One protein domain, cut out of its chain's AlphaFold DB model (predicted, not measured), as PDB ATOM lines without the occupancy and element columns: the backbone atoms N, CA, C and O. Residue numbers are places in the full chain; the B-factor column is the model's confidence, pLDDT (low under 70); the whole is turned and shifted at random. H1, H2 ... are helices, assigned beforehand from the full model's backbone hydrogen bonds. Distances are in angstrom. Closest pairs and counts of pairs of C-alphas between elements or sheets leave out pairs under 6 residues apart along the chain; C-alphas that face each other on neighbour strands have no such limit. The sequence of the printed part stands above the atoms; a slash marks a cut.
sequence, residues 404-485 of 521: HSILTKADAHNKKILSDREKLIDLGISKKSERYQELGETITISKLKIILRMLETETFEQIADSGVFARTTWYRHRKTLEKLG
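AT A GLANCE: This is residues 404 to 485 of the 521 residues of the protein "Phage_CRI domain-containing protein" of Cytophagaceae bacterium (UniProt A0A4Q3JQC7). One long helix, H1, makes one side of a loose, open frame; the chain then folds back through short H2 to H3, H4 and H5 at the other end. The 82 printed residues hold five named helices, H1 to H5, and no named strand: all helix. The whole is loose, radius of gyration of the C-alphas 15.0 A, spanning 46 by 27 by 18 A.

IN THESE COORDINATES: Find C-alpha 404 at (-33.067, 28.655, 47.022); from there H1, residues 404 to 426, runs 33.0 A. Next come H2, 434 to 438, H3, 445 to 455, and H4, 460 to 465. H5, 471 to 483, runs 18.7 A to C-alpha 483 at (-35.734, 43.661, 40.215).

HOW THE PARTS SIT: At residues 407 to 411 alone H1 touches H3, closest C-alphas Leu 407 and Ile 445, 6.9 A; they run opposite ways at a shallow tilt of 34 degrees, only just short of steep. H2 is close to H1 but not clearly touching, closest C-alphas Arg 421 and Tyr 436, 6.6 A. H4 and H5 only just touch, only at the corner, with 3 pairs of C-alphas within 8 A, closest Ala 464 and Arg 471, 5.8 A. H5 and H3 are near each other. In the five helices every O i to N i+4 pair is within hydrogen-bond range.

THE WHOLE: The printed part has no cut and no long link. No printed residue is under 70 in pLDDT.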
ATOM      1  N   HIS A 404     -32.208  28.545  45.853       85.75
ATOM      2  CA  HIS A 404     -33.067  28.655  47.022       85.75
ATOM      3  C   HIS A 404     -33.143  30.106  47.520       85.75
ATOM      4  O   HIS A 404     -34.242  30.646  47.604       85.75
ATOM      5  N   SER A 405     -32.006  30.778  47.707       85.38
ATOM      6  CA  SER A 405     -31.907  32.205  48.043       85.38
ATOM      7  C   SER A 405     -32.686  33.099  47.073       85.38
ATOM      8  O   SER A 405     -33.423  33.996  47.493       85.38
ATOM      9  N   ILE A 406     -32.609  32.820  45.769       85.06
ATOM     10  CA  ILE A 406     -33.381  33.541  44.748       85.06
ATOM     11  C   ILE A 406     -34.885  33.368  44.950       85.06
ATOM     12  O   ILE A 406     -35.641  34.344  44.916       85.06
ATOM     13  N   LEU A 407     -35.330  32.127  45.139       89.69
ATOM     14  CA  LEU A 407     -36.742  31.822  45.339       89.69
ATOM     15  C   LEU A 407     -37.251  32.461  46.638       89.69
ATOM     16  O   LEU A 407     -38.315  33.075  46.624       89.69
ATOM     17  N   THR A 408     -36.457  32.447  47.711       91.31
ATOM     18  CA  THR A 408     -36.771  33.139  48.969       91.31
ATOM     19  C   THR A 408     -36.928  34.648  48.769       91.31
ATOM     20  O   THR A 408     -37.867  35.244  49.300       91.31
ATOM     21  N   LYS A 409     -36.059  35.287  47.972       90.50
ATOM     22  CA  LYS A 409     -36.195  36.715  47.628       90.50
ATOM     23  C   LYS A 409     -37.460  36.992  46.824       90.50
ATOM     24  O   LYS A 409     -38.133  37.990  47.082       90.50
ATOM     25  N   ALA A 410     -37.798  36.122  45.875       91.31
ATOM     26  CA  ALA A 410     -39.025  36.239  45.096       91.31
ATOM     27  C   ALA A 410     -40.275  36.100  45.980       91.31
ATOM     28  O   ALA A 410     -41.208  36.892  45.847       91.31
ATOM     29  N   ASP A 411     -40.267  35.163  46.930       93.56
ATOM     30  CA  ASP A 411     -41.347  34.999  47.905       93.56
ATOM     31  C   ASP A 411     -41.475  36.215  48.827       93.56
ATOM     32  O   ASP A 411     -42.579  36.718  49.034       93.56
ATOM     33  N   ALA A 412     -40.360  36.739  49.341       93.69
ATOM     34  CA  ALA A 412     -40.357  37.948  50.162       93.69
ATOM     35  C   ALA A 412     -40.888  39.168  49.388       93.69
ATOM     36  O   ALA A 412     -41.713  39.924  49.904       93.69
ATOM     37  N   HIS A 413     -40.475  39.327  48.128       92.69
ATOM     38  CA  HIS A 413     -40.986  40.359  47.226       92.69
ATOM     39  C   HIS A 413     -42.500  40.220  47.006       92.69
ATOM     40  O   HIS A 413     -43.235  41.200  47.121       92.69
ATOM     41  N   ASN A 414     -42.982  39.002  46.747       94.81
ATOM     42  CA  ASN A 414     -44.407  38.732  46.563       94.81
ATOM     43  C   ASN A 414     -45.216  39.048  47.820       94.81
ATOM     44  O   ASN A 414     -46.239  39.722  47.721       94.81
ATOM     45  N   LYS A 415     -44.742  38.619  48.997       96.19
ATOM     46  CA  LYS A 415     -45.376  38.931  50.287       96.19
ATOM     47  C   LYS A 415     -45.478  40.438  50.509       96.19
ATOM     48  O   LYS A 415     -46.539  40.917  50.898       96.19
ATOM     49  N   LYS A 416     -44.411  41.187  50.205       95.31
ATOM     50  CA  LYS A 416     -44.407  42.651  50.309       95.31
ATOM     51  C   LYS A 416     -45.442  43.291  49.383       95.31
ATOM     52  O   LYS A 416     -46.262  44.070  49.853       95.31
ATOM     53  N   ILE A 417     -45.448  42.932  48.094       93.88
ATOM     54  CA  ILE A 417     -46.419  43.474  47.127       93.88
ATOM     55  C   ILE A 417     -47.854  43.175  47.557       93.88
ATOM     56  O   ILE A 417     -48.711  44.048  47.462       93.88
ATOM     57  N   LEU A 418     -48.133  41.950  48.010       95.94
ATOM     58  CA  LEU A 418     -49.475  41.566  48.445       95.94
ATOM     59  C   LEU A 418     -49.913  42.357  49.683       95.94
ATOM     60  O   LEU A 418     -51.006  42.914  49.668       95.94
ATOM     61  N   SER A 419     -49.039  42.491  50.684       96.81
ATOM     62  CA  SER A 419     -49.316  43.291  51.884       96.81
ATOM     63  C   SER A 419     -49.543  44.771  51.560       96.81
ATOM     64  O   SER A 419     -50.478  45.382  52.070       96.81
ATOM     65  N   ASP A 420     -48.725  45.364  50.688       95.69
ATOM     66  CA  ASP A 420     -48.875  46.775  50.319       95.69
ATOM     67  C   ASP A 420     -50.148  47.013  49.486       95.69
ATOM     68  O   ASP A 420     -50.804  48.041  49.639       95.69
ATOM     69  N   ARG A 421     -50.551  46.046  48.651       96.06
ATOM     70  CA  ARG A 421     -51.822  46.090  47.910       96.06
ATOM     71  C   ARG A 421     -53.037  46.002  48.826       96.06
ATOM     72  O   ARG A 421     -54.004  46.719  48.588       96.06
ATOM     73  N   GLU A 422     -52.989  45.146  49.840       96.38
ATOM     74  CA  GLU A 422     -54.046  45.010  50.847       96.38
ATOM     75  C   GLU A 422     -54.251  46.331  51.598       96.38
ATOM     76  O   GLU A 422     -55.351  46.874  51.574       96.38
ATOM     77  N   LYS A 423     -53.166  46.961  52.072       96.88
ATOM     78  CA  LYS A 423     -53.224  48.294  52.700       96.88
ATOM     79  C   LYS A 423     -53.858  49.361  51.804       96.88
ATOM     80  O   LYS A 423     -54.572  50.228  52.295       96.88
ATOM     81  N   LEU A 424     -53.582  49.352  50.496       95.88
ATOM     82  CA  LEU A 424     -54.217  50.302  49.575       95.88
ATOM     83  C   LEU A 424     -55.722  50.037  49.436       95.88
ATOM     84  O   LEU A 424     -56.496  50.989  49.368       95.88
ATOM     85  N   ILE A 425     -56.133  48.769  49.408       95.12
ATOM     86  CA  ILE A 425     -57.550  48.391  49.349       95.12
ATOM     87  C   ILE A 425     -58.272  48.838  50.625       95.12
ATOM     88  O   ILE A 425     -59.348  49.422  50.516       95.12
ATOM     89  N   ASP A 426     -57.658  48.656  51.794       96.44
ATOM     90  CA  ASP A 426     -58.209  49.095  53.085       96.44
ATOM     91  C   ASP A 426     -58.388  50.620  53.156       96.44
ATOM     92  O   ASP A 426     -59.315  51.124  53.784       96.44
ATOM     93  N   LEU A 427     -57.538  51.368  52.445       96.69
ATOM     94  CA  LEU A 427     -57.657  52.821  52.272       96.69
ATOM     95  C   LEU A 427     -58.682  53.233  51.196       96.69
ATOM     96  O   LEU A 427     -58.758  54.408  50.839       96.69
ATOM     97  N   GLY A 428     -59.442  52.289  50.636       96.56
ATOM     98  CA  GLY A 428     -60.436  52.540  49.589       96.56
ATOM     99  C   GLY A 428     -59.838  52.860  48.215       96.56
ATOM    100  O   GLY A 428     -60.549  53.312  47.314       96.56
ATOM    101  N   ILE A 429     -58.535  52.640  48.013       95.06
ATOM    102  CA  ILE A 429     -57.872  52.928  46.740       95.06
ATOM    103  C   ILE A 429     -58.191  51.812  45.740       95.06
ATOM    104  O   ILE A 429     -57.896  50.635  45.946       95.06
ATOM    105  N   SER A 430     -58.773  52.198  44.603       94.75
ATOM    106  CA  SER A 430     -59.144  51.263  43.539       94.75
ATOM    107  C   SER A 430     -57.936  50.502  42.985       94.75
ATOM    108  O   SER A 430     -56.888  51.089  42.702       94.75
ATOM    109  N   LYS A 431     -58.126  49.207  42.687       93.38
ATOM    110  CA  LYS A 431     -57.149  48.356  41.975       93.38
ATOM    111  C   LYS A 431     -56.774  48.893  40.585       93.38
ATOM    112  O   LYS A 431     -55.757  48.497  40.025       93.38
ATOM    113  N   LYS A 432     -57.611  49.768  40.014       94.06
ATOM    114  CA  LYS A 432     -57.359  50.437  38.728       94.06
ATOM    115  C   LYS A 432     -56.552  51.734  38.868       94.06
ATOM    116  O   LYS A 432     -56.194  52.308  37.848       94.06
ATOM    117  N   SER A 433     -56.294  52.207  40.088       94.00
ATOM    118  CA  SER A 433     -55.518  53.429  40.306       94.00
ATOM    119  C   SER A 433     -54.058  53.246  39.895       94.00
ATOM    120  O   SER A 433     -53.485  52.166  40.060       94.00
ATOM    121  N   GLU A 434     -53.445  54.325  39.410       93.69
ATOM    122  CA  GLU A 434     -52.019  54.369  39.074       93.69
ATOM    123  C   GLU A 434     -51.163  53.938  40.270       93.69
ATOM    124  O   GLU A 434     -50.346  53.030  40.150       93.69
ATOM    125  N   ARG A 435     -51.476  54.453  41.466       90.81
ATOM    126  CA  ARG A 435     -50.801  54.103  42.724       90.81
ATOM    127  C   ARG A 435     -50.823  52.602  43.042       90.81
ATOM    128  O   ARG A 435     -49.850  52.076  43.573       90.81
ATOM    129  N   TYR A 436     -51.911  51.893  42.727       93.81
ATOM    130  CA  TYR A 436     -51.972  50.436  42.900       93.81
ATOM    131  C   TYR A 436     -51.126  49.703  41.847       93.81
ATOM    132  O   TYR A 436     -50.488  48.693  42.154       93.81
ATOM    133  N   GLN A 437     -51.099  50.203  40.608       90.69
ATOM    134  CA  GLN A 437     -50.301  49.618  39.525       90.69
ATOM    135  C   GLN A 437     -48.793  49.848  39.705       90.69
ATOM    136  O   GLN A 437     -47.998  48.966  39.367       90.69
ATOM    137  N   GLU A 438     -48.392  50.972  40.301       91.06
ATOM    138  CA  GLU A 438     -46.997  51.305  40.614       91.06
ATOM    139  C   GLU A 438     -46.325  50.299  41.561       91.06
ATOM    140  O   GLU A 438     -45.113  50.094  41.471       91.06
ATOM    141  N   LEU A 439     -47.095  49.599  42.408       86.94
ATOM    142  CA  LEU A 439     -46.571  48.532  43.277       86.94
ATOM    143  C   LEU A 439     -45.986  47.345  42.488       86.94
ATOM    144  O   LEU A 439     -45.226  46.552  43.042       86.94
ATOM    145  N   GLY A 440     -46.303  47.219  41.195       87.38
ATOM    146  CA  GLY A 440     -45.797  46.162  40.322       87.38
ATOM    147  C   GLY A 440     -46.570  44.848  40.438       87.38
ATOM    148  O   GLY A 440     -47.650  44.790  41.020       87.38
ATOM    149  N   GLU A 441     -46.035  43.782  39.839       89.00
ATOM    150  CA  GLU A 441     -46.662  42.454  39.762       89.00
ATOM    151  C   GLU A 441     -45.945  41.426  40.646       89.00
ATOM    152  O   GLU A 441     -44.729  41.485  40.837       89.00
ATOM    153  N   THR A 442     -46.698  40.439  41.138       91.06
ATOM    154  CA  THR A 442     -46.137  39.256  41.799       91.06
ATOM    155  C   THR A 442     -45.457  38.335  40.789       91.06
ATOM    156  O   THR A 442     -45.918  38.162  39.662       91.06
ATOM    157  N   ILE A 443     -44.397  37.672  41.225       90.38
ATOM    158  CA  ILE A 443     -43.577  36.769  40.427       90.38
ATOM    159  C   ILE A 443     -44.105  35.346  40.584       90.38
ATOM    160  O   ILE A 443     -44.184  34.823  41.693       90.38
ATOM    161  N   THR A 444     -44.437  34.681  39.479       93.19
ATOM    162  CA  THR A 444     -44.842  33.271  39.525       93.19
ATOM    163  C   THR A 444     -43.629  32.382  39.819       93.19
ATOM    164  O   THR A 444     -42.775  32.190  38.954       93.19
ATOM    165  N   ILE A 445     -43.569  31.803  41.020       91.81
ATOM    166  CA  ILE A 445     -42.430  31.000  41.497       91.81
ATOM    167  C   ILE A 445     -42.143  29.788  40.602       91.81
ATOM    168  O   ILE A 445     -40.985  29.503  40.308       91.81
ATOM    169  N   SER A 446     -43.173  29.097  40.104       92.25
ATOM    170  CA  SER A 446     -42.989  27.971  39.177       92.25
ATOM    171  C   SER A 446     -42.330  28.398  37.862       92.25
ATOM    172  O   SER A 446     -41.405  27.735  37.400       92.25
ATOM    173  N   LYS A 447     -42.734  29.544  37.297       89.69
ATOM    174  CA  LYS A 447     -42.092  30.114  36.101       89.69
ATOM    175  C   LYS A 447     -40.650  30.525  36.384       89.69
ATOM    176  O   LYS A 447     -39.778  30.259  35.568       89.69
ATOM    177  N   LEU A 448     -40.394  31.130  37.545       89.62
ATOM    178  CA  LEU A 448     -39.042  31.500  37.957       89.62
ATOM    179  C   LEU A 448     -38.133  30.267  38.056       89.62
ATOM    180  O   LEU A 448     -37.032  30.303  37.528       89.62
ATOM    181  N   LYS A 449     -38.610  29.155  38.631       90.25
ATOM    182  CA  LYS A 449     -37.862  27.885  38.676       90.25
ATOM    183  C   LYS A 449     -37.471  27.380  37.285       90.25
ATOM    184  O   LYS A 449     -36.336  26.957  37.104       90.25
ATOM    185  N   ILE A 450     -38.386  27.442  36.313       90.81
ATOM    186  CA  ILE A 450     -38.097  27.049  34.924       90.81
ATOM    187  C   ILE A 450     -36.991  27.935  34.349       90.81
ATOM    188  O   ILE A 450     -36.014  27.422  33.816       90.81
ATOM    189  N   ILE A 451     -37.117  29.254  34.509       89.75
ATOM    190  CA  ILE A 451     -36.136  30.212  33.987       89.75
ATOM    191  C   ILE A 451     -34.759  30.000  34.627       89.75
ATOM    192  O   ILE A 451     -33.763  29.970  33.915       89.75
ATOM    193  N   LEU A 452     -34.697  29.812  35.949       86.19
ATOM    194  CA  LEU A 452     -33.446  29.533  36.657       86.19
ATOM    195  C   LEU A 452     -32.794  28.241  36.166       86.19
ATOM    196  O   LEU A 452     -31.599  28.229  35.913       86.19
ATOM    197  N   ARG A 453     -33.584  27.187  35.937       87.00
ATOM    198  CA  ARG A 453     -33.076  25.924  35.391       87.00
ATOM    199  C   ARG A 453     -32.515  26.072  33.976       87.00
ATOM    200  O   ARG A 453     -31.505  25.465  33.659       87.00
ATOM    201  N   MET A 454     -33.133  26.896  33.130       86.94
ATOM    202  CA  MET A 454     -32.575  27.201  31.806       86.94
ATOM    203  C   MET A 454     -31.256  27.974  31.913       86.94
ATOM    204  O   MET A 454     -30.317  27.707  31.168       86.94
ATOM    205  N   LEU A 455     -31.164  28.905  32.866       81.81
ATOM    206  CA  LEU A 455     -29.967  29.717  33.102       81.81
ATOM    207  C   LEU A 455     -28.774  28.916  33.652       81.81
ATOM    208  O   LEU A 455     -27.649  29.408  33.589       81.81
ATOM    209  N   GLU A 456     -28.984  27.687  34.135       77.38
ATOM    210  CA  GLU A 456     -27.891  26.763  34.480       77.38
ATOM    211  C   GLU A 456     -27.066  26.373  33.243       77.38
ATOM    212  O   GLU A 456     -25.862  26.136  33.344       77.38
ATOM    213  N   THR A 457     -27.701  26.315  32.068       77.69
ATOM    214  CA  THR A 457     -27.085  25.812  30.830       77.69
ATOM    215  C   THR A 457     -26.979  26.859  29.727       77.69
ATOM    216  O   THR A 457     -26.098  26.758  28.871       77.69
ATOM    217  N   GLU A 458     -27.840  27.874  29.738       79.75
ATOM    218  CA  GLU A 458     -27.996  28.844  28.656       79.75
ATOM    219  C   GLU A 458     -27.807  30.291  29.134       79.75
ATOM    220  O   GLU A 458     -28.146  30.669  30.254       79.75
ATOM    221  N   THR A 459     -27.277  31.148  28.261       75.38
ATOM    222  CA  THR A 459     -27.237  32.596  28.494       75.38
ATOM    223  C   THR A 459     -28.608  33.233  28.289       75.38
ATOM    224  O   THR A 459     -29.503  32.660  27.667       75.38
ATOM    225  N   PHE A 460     -28.761  34.486  28.736       79.50
ATOM    226  CA  PHE A 460     -30.003  35.221  28.513       79.50
ATOM    227  C   PHE A 460     -30.393  35.312  27.034       79.50
ATOM    228  O   PHE A 460     -31.573  35.283  26.696       79.50
ATOM    229  N   GLU A 461     -29.412  35.473  26.156       77.94
ATOM    230  CA  GLU A 461     -29.613  35.556  24.717       77.94
ATOM    231  C   GLU A 461     -29.947  34.193  24.108       77.94
ATOM    232  O   GLU A 461     -30.864  34.119  23.304       77.94
ATOM    233  N   GLN A 462     -29.289  33.117  24.548       81.50
ATOM    234  CA  GLN A 462     -29.613  31.763  24.089       81.50
ATOM    235  C   GLN A 462     -31.061  31.398  24.423       81.50
ATOM    236  O   GLN A 462     -31.784  30.936  23.546       81.50
ATOM    237  N   ILE A 463     -31.526  31.729  25.632       85.62
ATOM    238  CA  ILE A 463     -32.930  31.533  26.013       85.62
ATOM    239  C   ILE A 463     -33.855  32.396  25.142       85.62
ATOM    240  O   ILE A 463     -34.907  31.926  24.710       85.62
ATOM    241  N   ALA A 464     -33.473  33.645  24.848       86.44
ATOM    242  CA  ALA A 464     -34.254  34.532  23.981       86.44
ATOM    243  C   ALA A 464     -34.383  33.994  22.547       86.44
ATOM    244  O   ALA A 464     -35.445  34.125  21.938       86.44
ATOM    245  N   ASP A 465     -33.301  33.417  22.024       85.31
ATOM    246  CA  ASP A 465     -33.186  32.940  20.648       85.31
ATOM    247  C   ASP A 465     -33.701  31.498  20.484       85.31
ATOM    248  O   ASP A 465     -34.074  31.107  19.382       85.31
ATOM    249  N   SER A 466     -33.807  30.729  21.578       90.31
ATOM    250  CA  SER A 466     -34.361  29.363  21.598       90.31
ATOM    251  C   SER A 466     -35.828  29.280  21.156       90.31
ATOM    252  O   SER A 466     -36.323  28.204  20.829       90.31
ATOM    253  N   GLY A 467     -36.555  30.402  21.195       90.06
ATOM    254  CA  GLY A 467     -37.989  30.453  20.910       90.06
ATOM    255  C   GLY A 467     -38.886  29.900  22.024       90.06
ATOM    256  O   GLY A 467     -40.105  29.957  21.880       90.06
ATOM    257  N   VAL A 468     -38.326  29.433  23.153       91.38
ATOM    258  CA  VAL A 468     -39.101  28.940  24.315       91.38
ATOM    259  C   VAL A 468     -40.041  30.019  24.864       91.38
ATOM    260  O   VAL A 468     -41.152  29.728  25.309       91.38
ATOM    261  N   PHE A 469     -39.623  31.284  24.788       90.75
ATOM    262  CA  PHE A 469     -40.459  32.438  25.094       90.75
ATOM    263  C   PHE A 469     -40.537  33.371  23.890       90.75
ATOM    264  O   PHE A 469     -39.535  33.638  23.227       90.75
ATOM    265  N   ALA A 470     -41.701  33.992  23.682       92.62
ATOM    266  CA  ALA A 470     -41.770  35.172  22.829       92.62
ATOM    267  C   ALA A 470     -40.776  36.227  23.341       92.62
ATOM    268  O   ALA A 470     -40.695  36.494  24.543       92.62
ATOM    269  N   ARG A 471     -40.036  36.866  22.431       85.81
ATOM    270  CA  ARG A 471     -38.950  37.796  22.776       85.81
ATOM    271  C   ARG A 471     -39.395  38.911  23.733       85.81
ATOM    272  O   ARG A 471     -38.686  39.254  24.675       85.81
ATOM    273  N   THR A 472     -40.598  39.443  23.533       89.69
ATOM    274  CA  THR A 472     -41.228  40.435  24.422       89.69
ATOM    275  C   THR A 472     -41.472  39.889  25.830       89.69
ATOM    276  O   THR A 472     -41.165  40.568  26.810       89.69
ATOM    277  N   THR A 473     -41.977  38.660  25.941       90.00
ATOM    278  CA  THR A 473     -42.187  37.943  27.209       90.00
ATOM    279  C   THR A 473     -40.867  37.698  27.932       90.00
ATOM    280  O   THR A 473     -40.760  37.982  29.125       90.00
ATOM    281  N   TRP A 474     -39.830  37.271  27.209       90.62
ATOM    282  CA  TRP A 474     -38.502  37.078  27.782       90.62
ATOM    283  C   TRP A 474     -37.923  38.363  28.380       90.62
ATOM    284  O   TRP A 474     -37.478  38.374  29.526       90.62
ATOM    285  N   TYR A 475     -37.994  39.485  27.658       86.69
ATOM    286  CA  TYR A 475     -37.513  40.764  28.189       86.69
ATOM    287  C   TYR A 475     -38.293  41.235  29.425       86.69
ATOM    288  O   TYR A 475     -37.711  41.890  30.292       86.69
ATOM    289  N   ARG A 476     -39.585  40.894  29.549       88.38
ATOM    290  CA  ARG A 476     -40.343  41.133  30.790       88.38
ATOM    291  C   ARG A 476     -39.797  40.281  31.934       88.38
ATOM    292  O   ARG A 476     -39.515  40.829  32.994       88.38
ATOM    293  N   HIS A 477     -39.570  38.986  31.705       88.94
ATOM    294  CA  HIS A 477     -38.962  38.098  32.700       88.94
ATOM    295  C   HIS A 477     -37.577  38.575  33.140       88.94
ATOM    296  O   HIS A 477     -37.308  38.635  34.336       88.94
ATOM    297  N   ARG A 478     -36.737  39.013  32.200       87.44
ATOM    298  CA  ARG A 478     -35.436  39.616  32.500       87.44
ATOM    299  C   ARG A 478     -35.556  40.833  33.418       87.44
ATOM    300  O   ARG A 478     -34.846  40.897  34.412       87.44
ATOM    301  N   LYS A 479     -36.462  41.776  33.135       87.19
ATOM    302  CA  LYS A 479     -36.689  42.932  34.024       87.19
ATOM    303  C   LYS A 479     -37.136  42.502  35.423       87.19
ATOM    304  O   LYS A 479     -36.753  43.126  36.406       87.19
ATOM    305  N   THR A 480     -37.949  41.452  35.520       85.44
ATOM    306  CA  THR A 480     -38.370  40.884  36.806       85.44
ATOM    307  C   THR A 480     -37.193  40.280  37.574       85.44
ATOM    308  O   THR A 480     -37.075  40.515  38.772       85.44
ATOM    309  N   LEU A 481     -36.295  39.565  36.895       85.56
ATOM    310  CA  LEU A 481     -35.051  39.064  37.484       85.56
ATOM    311  C   LEU A 481     -34.160  40.221  37.962       85.56
ATOM    312  O   LEU A 481     -33.728  40.220  39.110       85.56
ATOM    313  N   GLU A 482     -33.983  41.263  37.146       85.50
ATOM    314  CA  GLU A 482     -33.207  42.456  37.517       85.50
ATOM    315  C   GLU A 482     -33.762  43.131  38.789       85.50
ATOM    316  O   GLU A 482     -32.988  43.553  39.648       85.50
ATOM    317  N   LYS A 483     -35.093  43.163  38.977       83.50
ATOM    318  CA  LYS A 483     -35.734  43.661  40.215       83.50
ATOM    319  C   LYS A 483     -35.421  42.817  41.453       83.50
ATOM    320  O   LYS A 483     -35.392  43.358  42.554       83.50
ATOM    321  N   LEU A 484     -35.178  41.518  41.287       82.50
ATOM    322  CA  LEU A 484     -34.725  40.629  42.363       82.50
ATOM    323  C   LEU A 484     -33.217  40.743  42.636       82.50
ATOM    324  O   LEU A 484     -32.683  40.015  43.473       82.50
ATOM    325  N   GLY A 485     -32.527  41.653  41.941       79.81
ATOM    326  CA  GLY A 485     -31.074  41.768  41.979       79.81
ATOM    327  C   GLY A 485     -30.374  40.676  41.176       79.81
ATOM    328  O   GLY A 485     -29.207  40.404  41.434       79.81
TER     329      GLY A 485